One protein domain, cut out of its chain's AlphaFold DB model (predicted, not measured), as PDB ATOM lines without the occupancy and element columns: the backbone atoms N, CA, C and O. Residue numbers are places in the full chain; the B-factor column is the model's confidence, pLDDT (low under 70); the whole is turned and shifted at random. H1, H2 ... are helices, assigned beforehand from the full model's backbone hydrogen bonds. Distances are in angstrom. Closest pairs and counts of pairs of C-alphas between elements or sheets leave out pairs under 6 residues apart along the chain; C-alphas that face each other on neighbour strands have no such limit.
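What this domain is: This is residues 2 to 103 of the 276 residues of the protein "tRNA_edit domain-containing protein" of Firmicutes bacterium (UniProt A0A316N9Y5). Four helices, H1 to H4, lie side by side in a single row, each running back along the one before it, as a thin zigzag layer that does not close into a ring. H4, the longest, runs back along H3 and on past His 42, the first residue of H3, and beyond it the short H5 turns sideways out of the layer, followed by a tail, residues 92 to 103, with no named element. The printed part has 102 residues with five named helices in the order H1 H2 H3 H4 H5 and no named strand, and its class is all helix. It is only just loose, close to compact, with a radius of gyration of the C-alphas of 15.8 A and spans of 41 by 37 by 26 A.

Where its parts are: Find C-alpha 2 at (12.707, -31.399, 32.441); from there H1, residues 2 to 17, runs 23.1 A. Next comes H2, residues 21 to 35, 20.7 A long, and then H3, residues 42 to 57, 23.2 A long. Look for C-alpha 62 at (38.999, -54.637, 45.447), where H4, residues 62 to 82, begins its 30.0 A. H5, residues 84 to 91, is 10.9 A long and ends at C-alpha 91, (19.899, -45.605, 19.195).

How they stand to each other: Start with H1 and H2, a helical hairpin: they touch, with the C-alphas of Ala 15 and Ile 24 closest at 5.0 A, and run opposite ways at a shallow tilt of 12 degrees. H2 and H3 form the next hairpin and touch with 39 pairs of C-alphas within 8 A, the closest being those of Ala 29 and Leu 46 at 4.1 A; they run opposite ways at a shallow tilt of 11 degrees. H3 and H4, also a hairpin, touch with 8 such pairs, the closest at Val 55 and Tyr 62, 5.3 A, and run opposite ways at a shallow tilt of 27 degrees. H4 and H5 are close but not clearly touching, with the C-alphas of Ile 80 and Phe 87 closest at 6.8 A, and about perpendicular at 84 degrees. H1 is apart from H3, and H2 is apart from H4. In the backbones of H2, H4 and H5 every O i to N i+4 pair is within hydrogen-bond range; in H1 and in H3 it is 11 of 12.

The domain as a whole: The two C-alphas farthest apart are those of Lys 19 and Asp 103, 45.0 A. The printed part has no cut, and no link between the helices is long: H2 to H3 is short, the others tight. In the tail, the C-alphas of residues 92 to 103 lie 16 to 25 A from the mean of all C-alphas. The mean pLDDT of the printed part is 80.5; look for values under 70 at residues 39 to 41, 80 to 85, 87 to 88 and 92 to 103.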
ATOM      1  N   PRO A   2      13.274 -31.312  31.083       73.50
ATOM      2  CA  PRO A   2      12.707 -31.399  32.441       73.50
ATOM      3  C   PRO A   2      12.821 -32.788  33.090       73.50
ATOM      4  O   PRO A   2      13.089 -32.885  34.282       73.50
ATOM      5  N   GLU A   3      12.674 -33.851  32.298       79.31
ATOM      6  CA  GLU A   3      12.717 -35.246  32.762       79.31
ATOM      7  C   GLU A   3      14.109 -35.667  33.247       79.31
ATOM      8  O   GLU A   3      14.236 -36.163  34.361       79.31
ATOM      9  N   ALA A   4      15.165 -35.386  32.473       75.94
ATOM     10  CA  ALA A   4      16.541 -35.686  32.880       75.94
ATOM     11  C   ALA A   4      16.948 -34.900  34.136       75.94
ATOM     12  O   ALA A   4      17.499 -35.466  35.075       75.94
ATOM     13  N   LYS A   5      16.587 -33.611  34.207       80.50
ATOM     14  CA  LYS A   5      16.831 -32.784  35.396       80.50
ATOM     15  C   LYS A   5      16.122 -33.340  36.634       80.50
ATOM     16  O   LYS A   5      16.697 -33.327  37.719       80.50
ATOM     17  N   ARG A   6      14.887 -33.825  36.479       88.06
ATOM     18  CA  ARG A   6      14.135 -34.472  37.559       88.06
ATOM     19  C   ARG A   6      14.819 -35.762  38.011       88.06
ATOM     20  O   ARG A   6      15.083 -35.892  39.195       88.06
ATOM     21  N   ALA A   7      15.203 -36.633  37.079       86.00
ATOM     22  CA  ALA A   7      15.899 -37.879  37.397       86.00
ATOM     23  C   ALA A   7      17.236 -37.644  38.133       86.00
ATOM     24  O   ALA A   7      17.536 -38.336  39.100       86.00
ATOM     25  N   ILE A   8      18.009 -36.619  37.745       85.50
ATOM     26  CA  ILE A   8      19.249 -36.230  38.445       85.50
ATOM     27  C   ILE A   8      18.956 -35.788  39.887       85.50
ATOM     28  O   ILE A   8      19.657 -36.182  40.821       85.50
ATOM     29  N   LEU A   9      17.920 -34.967  40.085       86.94
ATOM     30  CA  LEU A   9      17.510 -34.519  41.419       86.94
ATOM     31  C   LEU A   9      17.008 -35.682  42.281       86.94
ATOM     32  O   LEU A   9      17.333 -35.727  43.466       86.94
ATOM     33  N   ASP A  10      16.287 -36.631  41.684       90.31
ATOM     34  CA  ASP A  10      15.816 -37.839  42.359       90.31
ATOM     35  C   ASP A  10      17.007 -38.708  42.808       90.31
ATOM     36  O   ASP A  10      17.046 -39.138  43.961       90.31
ATOM     37  N   CYS A  11      18.046 -38.876  41.975       87.88
ATOM     38  CA  CYS A  11      19.287 -39.555  42.375       87.88
ATOM     39  C   CYS A  11      19.963 -38.882  43.582       87.88
ATOM     40  O   CYS A  11      20.407 -39.572  44.501       87.88
ATOM     41  N   HIS A  12      20.018 -37.544  43.618       85.88
ATOM     42  CA  HIS A  12      20.566 -36.811  44.765       85.88
ATOM     43  C   HIS A  12      19.701 -36.930  46.022       85.88
ATOM     44  O   HIS A  12      20.240 -36.946  47.129       85.88
ATOM     45  N   ALA A  13      18.377 -36.973  45.878       89.44
ATOM     46  CA  ALA A  13      17.470 -37.161  47.003       89.44
ATOM     47  C   ALA A  13      17.673 -38.546  47.631       89.44
ATOM     48  O   ALA A  13      17.924 -38.635  48.829       89.44
ATOM     49  N   VAL A  14      17.695 -39.600  46.806       92.12
ATOM     50  CA  VAL A  14      17.939 -40.978  47.258       92.12
ATOM     51  C   VAL A  14      19.309 -41.107  47.926       92.12
ATOM     52  O   VAL A  14      19.412 -41.677  49.009       92.12
ATOM     53  N   ALA A  15      20.360 -40.520  47.345       89.44
ATOM     54  CA  ALA A  15      21.708 -40.571  47.915       89.44
ATOM     55  C   ALA A  15      21.785 -40.015  49.353       89.44
ATOM     56  O   ALA A  15      22.569 -40.516  50.152       89.44
ATOM     57  N   LYS A  16      20.960 -39.017  49.704       89.69
ATOM     58  CA  LYS A  16      20.919 -38.427  51.058       89.69
ATOM     59  C   LYS A  16      20.251 -39.320  52.102       89.69
ATOM     60  O   LYS A  16      20.489 -39.131  53.291       89.69
ATOM     61  N   GLU A  17      19.398 -40.244  51.675       93.56
ATOM     62  CA  GLU A  17      18.655 -41.142  52.566       93.56
ATOM     63  C   GLU A  17      19.392 -42.466  52.811       93.56
ATOM     64  O   GLU A  17      19.140 -43.162  53.798       93.56
ATOM     65  N   LEU A  18      20.326 -42.812  51.923       93.31
ATOM     66  CA  LEU A  18      21.127 -44.022  52.026       93.31
ATOM     67  C   LEU A  18      22.170 -43.916  53.145       93.31
ATOM     68  O   LEU A  18      22.758 -42.867  53.395       93.31
ATOM     69  N   LYS A  19      22.416 -45.049  53.811       92.44
ATOM     70  CA  LYS A  19      23.456 -45.191  54.848       92.44
ATOM     71  C   LYS A  19      24.664 -45.996  54.381       92.44
ATOM     72  O   LYS A  19      25.730 -45.894  54.976       92.44
ATOM     73  N   ASP A  20      24.480 -46.817  53.352       95.75
ATOM     74  CA  ASP A  20      25.530 -47.663  52.802       95.75
ATOM     75  C   ASP A  20      26.369 -46.880  51.789       95.75
ATOM     76  O   ASP A  20      25.848 -46.393  50.782       95.75
ATOM     77  N   SER A  21      27.672 -46.770  52.047       94.19
ATOM     78  CA  SER A  21      28.600 -46.007  51.207       94.19
ATOM     79  C   SER A  21      28.665 -46.522  49.769       94.19
ATOM     80  O   SER A  21      28.816 -45.723  48.844       94.19
ATOM     81  N   SER A  22      28.509 -47.834  49.552       95.19
ATOM     82  CA  SER A  22      28.516 -48.406  48.205       95.19
ATOM     83  C   SER A  22      27.260 -48.019  47.427       95.19
ATOM     84  O   SER A  22      27.349 -47.648  46.258       95.19
ATOM     85  N   HIS A  23      26.094 -48.018  48.075       95.00
ATOM     86  CA  HIS A  23      24.845 -47.581  47.459       95.00
ATOM     87  C   HIS A  23      24.842 -46.075  47.182       95.00
ATOM     88  O   HIS A  23      24.398 -45.659  46.114       95.00
ATOM     89  N   ILE A  24      25.389 -45.261  48.092       94.38
ATOM     90  CA  ILE A  24      25.555 -43.815  47.872       94.38
ATOM     91  C   ILE A  24      26.421 -43.569  46.631       94.38
ATOM     92  O   ILE A  24      26.042 -42.793  45.753       94.38
ATOM     93  N   ALA A  25      27.558 -44.266  46.525       93.62
ATOM     94  CA  ALA A  25      28.441 -44.175  45.369       93.62
ATOM     95  C   ALA A  25      27.730 -44.589  44.067       93.62
ATOM     96  O   ALA A  25      27.794 -43.855  43.087       93.62
ATOM     97  N   LEU A  26      26.955 -45.678  44.053       94.81
ATOM     98  CA  LEU A  26      26.159 -46.044  42.872       94.81
ATOM     99  C   LEU A  26      25.118 -44.982  42.492       94.81
ATOM    100  O   LEU A  26      24.945 -44.689  41.310       94.81
ATOM    101  N   CYS A  27      24.432 -44.378  43.465       93.88
ATOM    102  CA  CYS A  27      23.491 -43.291  43.187       93.88
ATOM    103  C   CYS A  27      24.192 -42.074  42.573       93.88
ATOM    104  O   CYS A  27      23.649 -41.458  41.654       93.88
ATOM    105  N   HIS A  28      25.407 -41.750  43.021       92.19
ATOM    106  CA  HIS A  28      26.223 -40.718  42.381       92.19
ATOM    107  C   HIS A  28      26.662 -41.115  40.970       92.19
ATOM    108  O   HIS A  28      26.615 -40.270  40.080       92.19
ATOM    109  N   ALA A  29      27.019 -42.380  40.738       93.06
ATOM    110  CA  ALA A  29      27.359 -42.885  39.409       93.06
ATOM    111  C   ALA A  29      26.194 -42.672  38.428       93.06
ATOM    112  O   ALA A  29      26.370 -42.056  37.377       93.06
ATOM    113  N   LEU A  30      24.983 -43.074  38.823       92.06
ATOM    114  CA  LEU A  30      23.761 -42.855  38.043       92.06
ATOM    115  C   LEU A  30      23.492 -41.364  37.802       92.06
ATOM    116  O   LEU A  30      23.222 -40.961  36.671       92.06
ATOM    117  N   GLY A  31      23.618 -40.534  38.841       90.75
ATOM    118  CA  GLY A  31      23.441 -39.085  38.730       90.75
ATOM    119  C   GLY A  31      24.423 -38.441  37.747       90.75
ATOM    120  O   GLY A  31      24.020 -37.608  36.936       90.75
ATOM    121  N   GLN A  32      25.693 -38.855  37.766       90.00
ATOM    122  CA  GLN A  32      26.712 -38.406  36.813       90.00
ATOM    123  C   GLN A  32      26.398 -38.882  35.390       90.00
ATOM    124  O   GLN A  32      26.401 -38.074  34.467       90.00
ATOM    125  N   GLY A  33      26.017 -40.151  35.215       87.81
ATOM    126  CA  GLY A  33      25.596 -40.685  33.918       87.81
ATOM    127  C   GLY A  33      24.436 -39.893  33.305       87.81
ATOM    128  O   GLY A  33      24.500 -39.504  32.140       87.81
ATOM    129  N   LEU A  34      23.418 -39.562  34.104       86.69
ATOM    130  CA  LEU A  34      22.291 -38.729  33.673       86.69
ATOM    131  C   LEU A  34      22.698 -37.275  33.397       86.69
ATOM    132  O   LEU A  34      22.125 -36.637  32.519       86.69
ATOM    133  N   SER A  35      23.692 -36.751  34.118       84.62
ATOM    134  CA  SER A  35      24.178 -35.372  33.963       84.62
ATOM    135  C   SER A  35      24.968 -35.140  32.672       84.62
ATOM    136  O   SER A  35      25.218 -33.988  32.322       84.62
ATOM    137  N   THR A  36      25.286 -36.191  31.910       81.12
ATOM    138  CA  THR A  36      25.899 -36.072  30.572       81.12
ATOM    139  C   THR A  36      25.054 -35.266  29.585       81.12
ATOM    140  O   THR A  36      25.596 -34.673  28.658       81.12
ATOM    141  N   VAL A  37      23.738 -35.149  29.818       76.31
ATOM    142  CA  VAL A  37      22.848 -34.264  29.044       76.31
ATOM    143  C   VAL A  37      23.180 -32.775  29.207       76.31
ATOM    144  O   VAL A  37      22.692 -31.957  28.429       76.31
ATOM    145  N   HIS A  38      23.937 -32.409  30.247       73.00
ATOM    146  CA  HIS A  38      24.363 -31.038  30.519       73.00
ATOM    147  C   HIS A  38      25.772 -30.767  29.997       73.00
ATOM    148  O   HIS A  38      25.963 -29.776  29.298       73.00
ATOM    149  N   VAL A  39      26.728 -31.631  30.350       68.00
ATOM    150  CA  VAL A  39      28.120 -31.590  29.879       68.00
ATOM    151  C   VAL A  39      28.704 -33.001  29.831       68.00
ATOM    152  O   VAL A  39      28.496 -33.814  30.733       68.00
ATOM    153  N   GLU A  40      29.479 -33.277  28.789       64.25
ATOM    154  CA  GLU A  40      30.081 -34.575  28.482       64.25
ATOM    155  C   GLU A  40      31.076 -35.057  29.547       64.25
ATOM    156  O   GLU A  40      31.223 -36.259  29.766       64.25
ATOM    157  N   THR A  41      31.710 -34.138  30.279       68.88
ATOM    158  CA  THR A  41      32.691 -34.456  31.332       68.88
ATOM    159  C   THR A  41      32.092 -35.264  32.487       68.88
ATOM    160  O   THR A  41      32.818 -35.992  33.168       68.88
ATOM    161  N   HIS A  42      30.768 -35.227  32.670       79.19
ATOM    162  CA  HIS A  42      30.069 -36.065  33.645       79.19
ATOM    163  C   HIS A  42      30.117 -37.568  33.319       79.19
ATOM    164  O   HIS A  42      29.955 -38.386  34.226       79.19
ATOM    165  N   ALA A  43      30.404 -37.964  32.072       81.38
ATOM    166  CA  ALA A  43      30.487 -39.375  31.682       81.38
ATOM    167  C   ALA A  43      31.590 -40.125  32.451       81.38
ATOM    168  O   ALA A  43      31.417 -41.280  32.836       81.38
ATOM    169  N   ILE A  44      32.696 -39.439  32.756       82.06
ATOM    170  CA  ILE A  44      33.790 -39.981  33.576       82.06
ATOM    171  C   ILE A  44      33.311 -40.246  35.011       82.06
ATOM    172  O   ILE A  44      33.702 -41.237  35.632       82.06
ATOM    173  N   GLY A  45      32.425 -39.391  35.530       85.31
ATOM    174  CA  GLY A  45      31.865 -39.522  36.870       85.31
ATOM    175  C   GLY A  45      31.110 -40.835  37.074       85.31
ATOM    176  O   GLY A  45      31.250 -41.441  38.134       85.31
ATOM    177  N   LEU A  46      30.383 -41.319  36.059       89.88
ATOM    178  CA  LEU A  46      29.711 -42.626  36.101       89.88
ATOM    179  C   LEU A  46      30.706 -43.741  36.452       89.88
ATOM    180  O   LEU A  46      30.506 -44.468  37.423       89.88
ATOM    181  N   CYS A  47      31.815 -43.816  35.713       91.06
ATOM    182  CA  CYS A  47      32.824 -44.853  35.902       91.06
ATOM    183  C   CYS A  47      33.507 -44.724  37.273       91.06
ATOM    184  O   CYS A  47      33.623 -45.708  38.000       91.06
ATOM    185  N   ILE A  48      33.916 -43.509  37.665       90.81
ATOM    186  CA  ILE A  48      34.618 -43.269  38.938       90.81
ATOM    187  C   ILE A  48      33.763 -43.687  40.135       90.81
ATOM    188  O   ILE A  48      34.246 -44.385  41.029       90.81
ATOM    189  N   TYR A  49      32.502 -43.263  40.178       94.56
ATOM    190  CA  TYR A  49      31.647 -43.561  41.322       94.56
ATOM    191  C   TYR A  49      31.220 -45.029  41.361       94.56
ATOM    192  O   TYR A  49      31.074 -45.589  42.447       94.56
ATOM    193  N   GLU A  50      31.095 -45.689  40.212       95.62
ATOM    194  CA  GLU A  50      30.855 -47.128  40.186       95.62
ATOM    195  C   GLU A  50      32.061 -47.922  40.715       95.62
ATOM    196  O   GLU A  50      31.895 -48.792  41.571       95.62
ATOM    197  N   LEU A  51      33.285 -47.574  40.304       96.06
ATOM    198  CA  LEU A  51      34.503 -48.171  40.868       96.06
ATOM    199  C   LEU A  51      34.633 -47.874  42.370       96.06
ATOM    200  O   LEU A  51      35.007 -48.747  43.148       96.06
ATOM    201  N   THR A  52      34.249 -46.670  42.801       95.19
ATOM    202  CA  THR A  52      34.191 -46.304  44.225       95.19
ATOM    203  C   THR A  52      33.227 -47.214  44.997       95.19
ATOM    204  O   THR A  52      33.542 -47.658  46.100       95.19
ATOM    205  N   ALA A  53      32.075 -47.557  44.411       96.62
ATOM    206  CA  ALA A  53      31.146 -48.502  45.022       96.62
ATOM    207  C   ALA A  53      31.750 -49.908  45.162       96.62
ATOM    208  O   ALA A  53      31.525 -50.557  46.182       96.62
ATOM    209  N   ILE A  54      32.540 -50.364  44.184       96.00
ATOM    210  CA  ILE A  54      33.258 -51.647  44.256       96.00
ATOM    211  C   ILE A  54      34.255 -51.639  45.416       96.00
ATOM    212  O   ILE A  54      34.252 -52.571  46.219       96.00
ATOM    213  N   VAL A  55      35.040 -50.568  45.565       96.06
ATOM    214  CA  VAL A  55      35.986 -50.420  46.686       96.06
ATOM    215  C   VAL A  55      35.266 -50.487  48.034       96.06
ATOM    216  O   VAL A  55      35.733 -51.170  48.943       96.06
ATOM    217  N   PHE A  56      34.101 -49.843  48.167       95.44
ATOM    218  CA  PHE A  56      33.317 -49.916  49.404       95.44
ATOM    219  C   PHE A  56      32.765 -51.315  49.708       95.44
ATOM    220  O   PHE A  56      32.648 -51.661  50.882       95.44
ATOM    221  N   ARG A  57      32.436 -52.124  48.692       95.69
ATOM    222  CA  ARG A  57      31.967 -53.509  48.891       95.69
ATOM    223  C   ARG A  57      33.100 -54.491  49.189       95.69
ATOM    224  O   ARG A  57      32.866 -55.479  49.878       95.69
ATOM    225  N   HIS A  58      34.298 -54.212  48.683       93.62
ATOM    226  CA  HIS A  58      35.452 -55.114  48.699       93.62
ATOM    227  C   HIS A  58      36.684 -54.453  49.338       93.62
ATOM    228  O   HIS A  58      37.726 -54.342  48.699       93.62
ATOM    229  N   PRO A  59      36.617 -53.977  50.596       90.00
ATOM    230  CA  PRO A  59      37.633 -53.086  51.167       90.00
ATOM    231  C   PRO A  59      39.046 -53.690  51.243       90.00
ATOM    232  O   PRO A  59      40.018 -52.947  51.363       90.00
ATOM    233  N   THR A  60      39.177 -55.017  51.171       91.69
ATOM    234  CA  THR A  60      40.455 -55.740  51.283       91.69
ATOM    235  C   THR A  60      40.925 -56.395  49.984       91.69
ATOM    236  O   THR A  60      42.109 -56.694  49.861       91.69
ATOM    237  N   ASP A  61      40.031 -56.629  49.025       91.31
ATOM    238  CA  ASP A  61      40.274 -57.411  47.804       91.31
ATOM    239  C   ASP A  61      39.783 -56.708  46.525       91.31
ATOM    240  O   ASP A  61      39.689 -57.322  45.466       91.31
ATOM    241  N   TYR A  62      39.515 -55.399  46.586       89.06
ATOM    242  CA  TYR A  62      38.999 -54.637  45.447       89.06
ATOM    243  C   TYR A  62      39.949 -54.560  44.249       89.06
ATOM    244  O   TYR A  62      39.472 -54.345  43.142       89.06
ATOM    245  N   VAL A  63      41.270 -54.676  44.427       86.25
ATOM    246  CA  VAL A  63      42.258 -54.422  43.355       86.25
ATOM    247  C   VAL A  63      41.996 -55.253  42.088       86.25
ATOM    248  O   VAL A  63      41.860 -54.643  41.024       86.25
ATOM    249  N   PRO A  64      41.880 -56.595  42.146       79.56
ATOM    250  CA  PRO A  64      41.547 -57.391  40.964       79.56
ATOM    251  C   PRO A  64      40.171 -57.042  40.379       79.56
ATOM    252  O   PRO A  64      40.054 -56.909  39.168       79.56
ATOM    253  N   ILE A  65      39.163 -56.797  41.223       89.75
ATOM    254  CA  ILE A  65      37.777 -56.519  40.799       89.75
ATOM    255  C   ILE A  65      37.677 -55.162  40.086       89.75
ATOM    256  O   ILE A  65      37.026 -55.023  39.055       89.75
ATOM    257  N   VAL A  66      38.348 -54.142  40.623       89.12
ATOM    258  CA  VAL A  66      38.451 -52.813  40.015       89.12
ATOM    259  C   VAL A  66      39.222 -52.894  38.705       89.12
ATOM    260  O   VAL A  66      38.806 -52.271  37.735       89.12
ATOM    261  N   SER A  67      40.311 -53.665  38.657       77.06
ATOM    262  CA  SER A  67      41.115 -53.823  37.438       77.06
ATOM    263  C   SER A  67      40.308 -54.480  36.318       77.06
ATOM    264  O   SER A  67      40.294 -53.972  35.200       77.06
ATOM    265  N   GLU A  68      39.575 -55.552  36.631       84.31
ATOM    266  CA  GLU A  68      38.660 -56.217  35.699       84.31
ATOM    267  C   GLU A  68      37.565 -55.257  35.216       84.31
ATOM    268  O   GLU A  68      37.376 -55.085  34.015       84.31
ATOM    269  N   ARG A  69      36.912 -54.527  36.130       92.81
ATOM    270  CA  ARG A  69      35.860 -53.565  35.769       92.81
ATOM    271  C   ARG A  69      36.371 -52.403  34.916       92.81
ATOM    272  O   ARG A  69      35.663 -51.927  34.032       92.81
ATOM    273  N   VAL A  70      37.586 -51.921  35.180       82.94
ATOM    274  CA  VAL A  70      38.248 -50.909  34.344       82.94
ATOM    275  C   VAL A  70      38.465 -51.453  32.934       82.94
ATOM    276  O   VAL A  70      38.146 -50.750  31.975       82.94
ATOM    277  N   GLN A  71      38.933 -52.698  32.806       75.25
ATOM    278  CA  GLN A  71      39.114 -53.337  31.506       75.25
ATOM    279  C   GLN A  71      37.784 -53.472  30.755       75.25
ATOM    280  O   GLN A  71      37.714 -53.103  29.589       75.25
ATOM    281  N   GLU A  72      36.702 -53.870  31.427       83.94
ATOM    282  CA  GLU A  72      35.370 -53.933  30.812       83.94
ATOM    283  C   GLU A  72      34.900 -52.577  30.255       83.94
ATOM    284  O   GLU A  72      34.297 -52.521  29.181       83.94
ATOM    285  N   TYR A  73      35.163 -51.465  30.957       84.38
ATOM    286  CA  TYR A  73      34.844 -50.132  30.427       84.38
ATOM    287  C   TYR A  73      35.647 -49.807  29.176       84.38
ATOM    288  O   TYR A  73      35.097 -49.252  28.225       84.38
ATOM    289  N   ILE A  74      36.936 -50.140  29.185       74.81
ATOM    290  CA  ILE A  74      37.842 -49.909  28.064       74.81
ATOM    291  C   ILE A  74      37.394 -50.729  26.852       74.81
ATOM    292  O   ILE A  74      37.174 -50.163  25.783       74.81
ATOM    293  N   ASP A  75      37.165 -52.029  27.032       74.25
ATOM    294  CA  ASP A  75      36.714 -52.937  25.976       74.25
ATOM    295  C   ASP A  75      35.383 -52.469  25.383       74.25
ATOM    296  O   ASP A  75      35.183 -52.480  24.167       74.25
ATOM    297  N   ARG A  76      34.472 -51.977  26.231       79.69
ATOM    298  CA  ARG A  76      33.199 -51.415  25.783       79.69
ATOM    299  C   ARG A  76      33.384 -50.134  24.971       79.69
ATOM    300  O   ARG A  76      32.686 -49.962  23.975       79.69
ATOM    301  N   LEU A  77      34.293 -49.245  25.371       76.56
ATOM    302  CA  LEU A  77      34.604 -48.031  24.610       76.56
ATOM    303  C   LEU A  77      35.177 -48.373  23.231       76.56
ATOM    304  O   LEU A  77      34.707 -47.822  22.236       76.56
ATOM    305  N   PHE A  78      36.118 -49.317  23.157       70.62
ATOM    306  CA  PHE A  78      36.679 -49.775  21.883       70.62
ATOM    307  C   PHE A  78      35.641 -50.477  21.011       70.62
ATOM    308  O   PHE A  78      35.508 -50.142  19.840       70.62
ATOM    309  N   SER A  79      34.822 -51.361  21.585       70.19
ATOM    310  CA  SER A  79      33.738 -52.022  20.853       70.19
ATOM    311  C   SER A  79      32.752 -51.013  20.253       70.19
ATOM    312  O   SER A  79      32.339 -51.162  19.101       70.19
ATOM    313  N   ILE A  80      32.401 -49.962  21.003       67.56
ATOM    314  CA  ILE A  80      31.548 -48.872  20.509       67.56
ATOM    315  C   ILE A  80      32.246 -48.089  19.396       67.56
ATOM    316  O   ILE A  80      31.598 -47.745  18.410       67.56
ATOM    317  N   HIS A  81      33.543 -47.824  19.535       66.94
ATOM    318  CA  HIS A  81      34.333 -47.129  18.524       66.94
ATOM    319  C   HIS A  81      34.408 -47.918  17.205       66.94
ATOM    320  O   HIS A  81      34.094 -47.377  16.148       66.94
ATOM    321  N   GLU A  82      34.734 -49.210  17.267       63.75
ATOM    322  CA  GLU A  82      34.845 -50.095  16.098       63.75
ATOM    323  C   GLU A  82      33.496 -50.344  15.410       63.75
ATOM    324  O   GLU A  82      33.424 -50.485  14.191       63.75
ATOM    325  N   ASN A  83      32.405 -50.368  16.181       69.25
ATOM    326  CA  ASN A  83      31.051 -50.634  15.685       69.25
ATOM    327  C   ASN A  83      30.179 -49.371  15.682       69.25
ATOM    328  O   ASN A  83      28.955 -49.441  15.826       69.25
ATOM    329  N   PHE A  84      30.798 -48.202  15.508       68.00
ATOM    330  CA  PHE A  84      30.148 -46.897  15.638       68.00
ATOM    331  C   PHE A  84      28.838 -46.784  14.847       68.00
ATOM    332  O   PHE A  84      27.800 -46.422  15.403       68.00
ATOM    333  N   SER A  85      28.854 -47.134  13.555       68.12
ATOM    334  CA  SER A  85      27.674 -47.018  12.687       68.12
ATOM    335  C   SER A  85      26.515 -47.900  13.153       68.12
ATOM    336  O   SER A  85      25.355 -47.506  13.039       68.12
ATOM    337  N   PHE A  86      26.825 -49.072  13.711       74.25
ATOM    338  CA  PHE A  86      25.830 -49.989  14.258       74.25
ATOM    339  C   PHE A  86      25.146 -49.391  15.495       74.25
ATOM    340  O   PHE A  86      23.917 -49.340  15.550       74.25
ATOM    341  N   PHE A  87      25.921 -48.864  16.449       68.38
ATOM    342  CA  PHE A  87      25.371 -48.259  17.667       68.38
ATOM    343  C   PHE A  87      24.586 -46.972  17.386       68.38
ATOM    344  O   PHE A  87      23.488 -46.794  17.917       68.38
ATOM    345  N   CYS A  88      25.094 -46.104  16.508       66.88
ATOM    346  CA  CYS A  88      24.376 -44.919  16.036       66.88
ATOM    347  C   CYS A  88      23.009 -45.293  15.436       66.88
ATOM    348  O   CYS A  88      21.983 -44.721  15.812       66.88
ATOM    349  N   GLY A  89      22.972 -46.326  14.585       70.75
ATOM    350  CA  GLY A  89      21.733 -46.854  14.012       70.75
ATOM    351  C   GLY A  89      20.769 -47.429  15.054       70.75
ATOM    352  O   GLY A  89      19.571 -47.159  14.990       70.75
ATOM    353  N   GLN A  90      21.277 -48.169  16.043       77.94
ATOM    354  CA  GLN A  90      20.464 -48.783  17.100       77.94
ATOM    355  C   GLN A  90      19.757 -47.748  17.987       77.94
ATOM    356  O   GLN A  90      18.613 -47.961  18.391       77.94
ATOM    357  N   PHE A  91      20.424 -46.636  18.296       71.00
ATOM    358  CA  PHE A  91      19.899 -45.605  19.195       71.00
ATOM    359  C   PHE A  91      19.287 -44.400  18.468       71.00
ATOM    360  O   PHE A  91      18.862 -43.448  19.121       71.00
ATOM    361  N   GLY A  92      19.222 -44.422  17.131       68.88
ATOM    362  CA  GLY A  92      18.718 -43.300  16.334       68.88
ATOM    363  C   GLY A  92      19.574 -42.035  16.465       68.88
ATOM    364  O   GLY A  92      19.057 -40.924  16.351       68.88
ATOM    365  N   ILE A  93      20.870 -42.199  16.742       64.12
ATOM    366  CA  ILE A  93      21.826 -41.107  16.933       64.12
ATOM    367  C   ILE A  93      22.552 -40.882  15.595       64.12
ATOM    368  O   ILE A  93      23.178 -41.815  15.099       64.12
ATOM    369  N   PRO A  94      22.492 -39.681  14.988       56.53
ATOM    370  CA  PRO A  94      23.111 -39.432  13.684       56.53
ATOM    371  C   PRO A  94      24.648 -39.467  13.731       56.53
ATOM    372  O   PRO A  94      25.263 -39.979  12.800       56.53
ATOM    373  N   THR A  95      25.257 -38.981  14.820       55.91
ATOM    374  CA  THR A  95      26.688 -39.111  15.148       55.91
ATOM    375  C   THR A  95      26.870 -39.114  16.672       55.91
ATOM    376  O   THR A  95      26.243 -38.320  17.374       55.91
ATOM    377  N   PHE A  96      27.691 -40.025  17.214       51.84
ATOM    378  CA  PHE A  96      27.818 -40.225  18.670       51.84
ATOM    379  C   PHE A  96      28.512 -39.046  19.376       51.84
ATOM    380  O   PHE A  96      28.207 -38.781  20.537       51.84
ATOM    381  N   VAL A  97      29.429 -38.328  18.703       56.38
ATOM    382  CA  VAL A  97      30.305 -37.348  19.374       56.38
ATOM    383  C   VAL A  97      30.772 -36.191  18.461       56.38
ATOM    384  O   VAL A  97      31.923 -36.168  18.026       56.38
ATOM    385  N   PRO A  98      29.945 -35.158  18.221       47.03
ATOM    386  CA  PRO A  98      30.321 -34.013  17.375       47.03
ATOM    387  C   PRO A  98      31.561 -33.232  17.853       47.03
ATOM    388  O   PRO A  98      32.118 -32.439  17.101       47.03
ATOM    389  N   PHE A  99      31.982 -33.398  19.113       46.34
ATOM    390  CA  PHE A  99      33.166 -32.735  19.669       46.34
ATOM    391  C   PHE A  99      34.472 -33.518  19.474       46.34
ATOM    392  O   PHE A  99      35.524 -32.901  19.540       46.34
ATOM    393  N   LEU A 100      34.428 -34.831  19.204       40.62
ATOM    394  CA  LEU A 100      35.615 -35.572  18.747       40.62
ATOM    395  C   LEU A 100      35.922 -35.273  17.272       40.62
ATOM    396  O   LEU A 100      37.047 -35.464  16.825       40.62
ATOM    397  N   GLU A 101      34.928 -34.776  16.534       44.81
ATOM    398  CA  GLU A 101      35.076 -34.261  15.168       44.81
ATOM    399  C   GLU A 101      35.527 -32.789  15.133       44.81
ATOM    400  O   GLU A 101      35.956 -32.304  14.088       44.81
ATOM    401  N   LYS A 102      35.444 -32.057  16.256       44.66
ATOM    402  CA  LYS A 102      36.014 -30.709  16.365       44.66
ATOM    403  C   LYS A 102      37.502 -30.841  16.622       44.66
ATOM    404  O   LYS A 102      37.838 -31.311  17.698       44.66
ATOM    405  N   ASP A 103      38.323 -30.398  15.665       48.16
ATOM    406  CA  ASP A 103      39.786 -30.230  15.718       48.16
ATOM    407  C   ASP A 103      40.385 -30.449  17.114       48.16
ATOM    408  O   ASP A 103      40.697 -29.511  17.855       48.16
TER     409      ASP A 103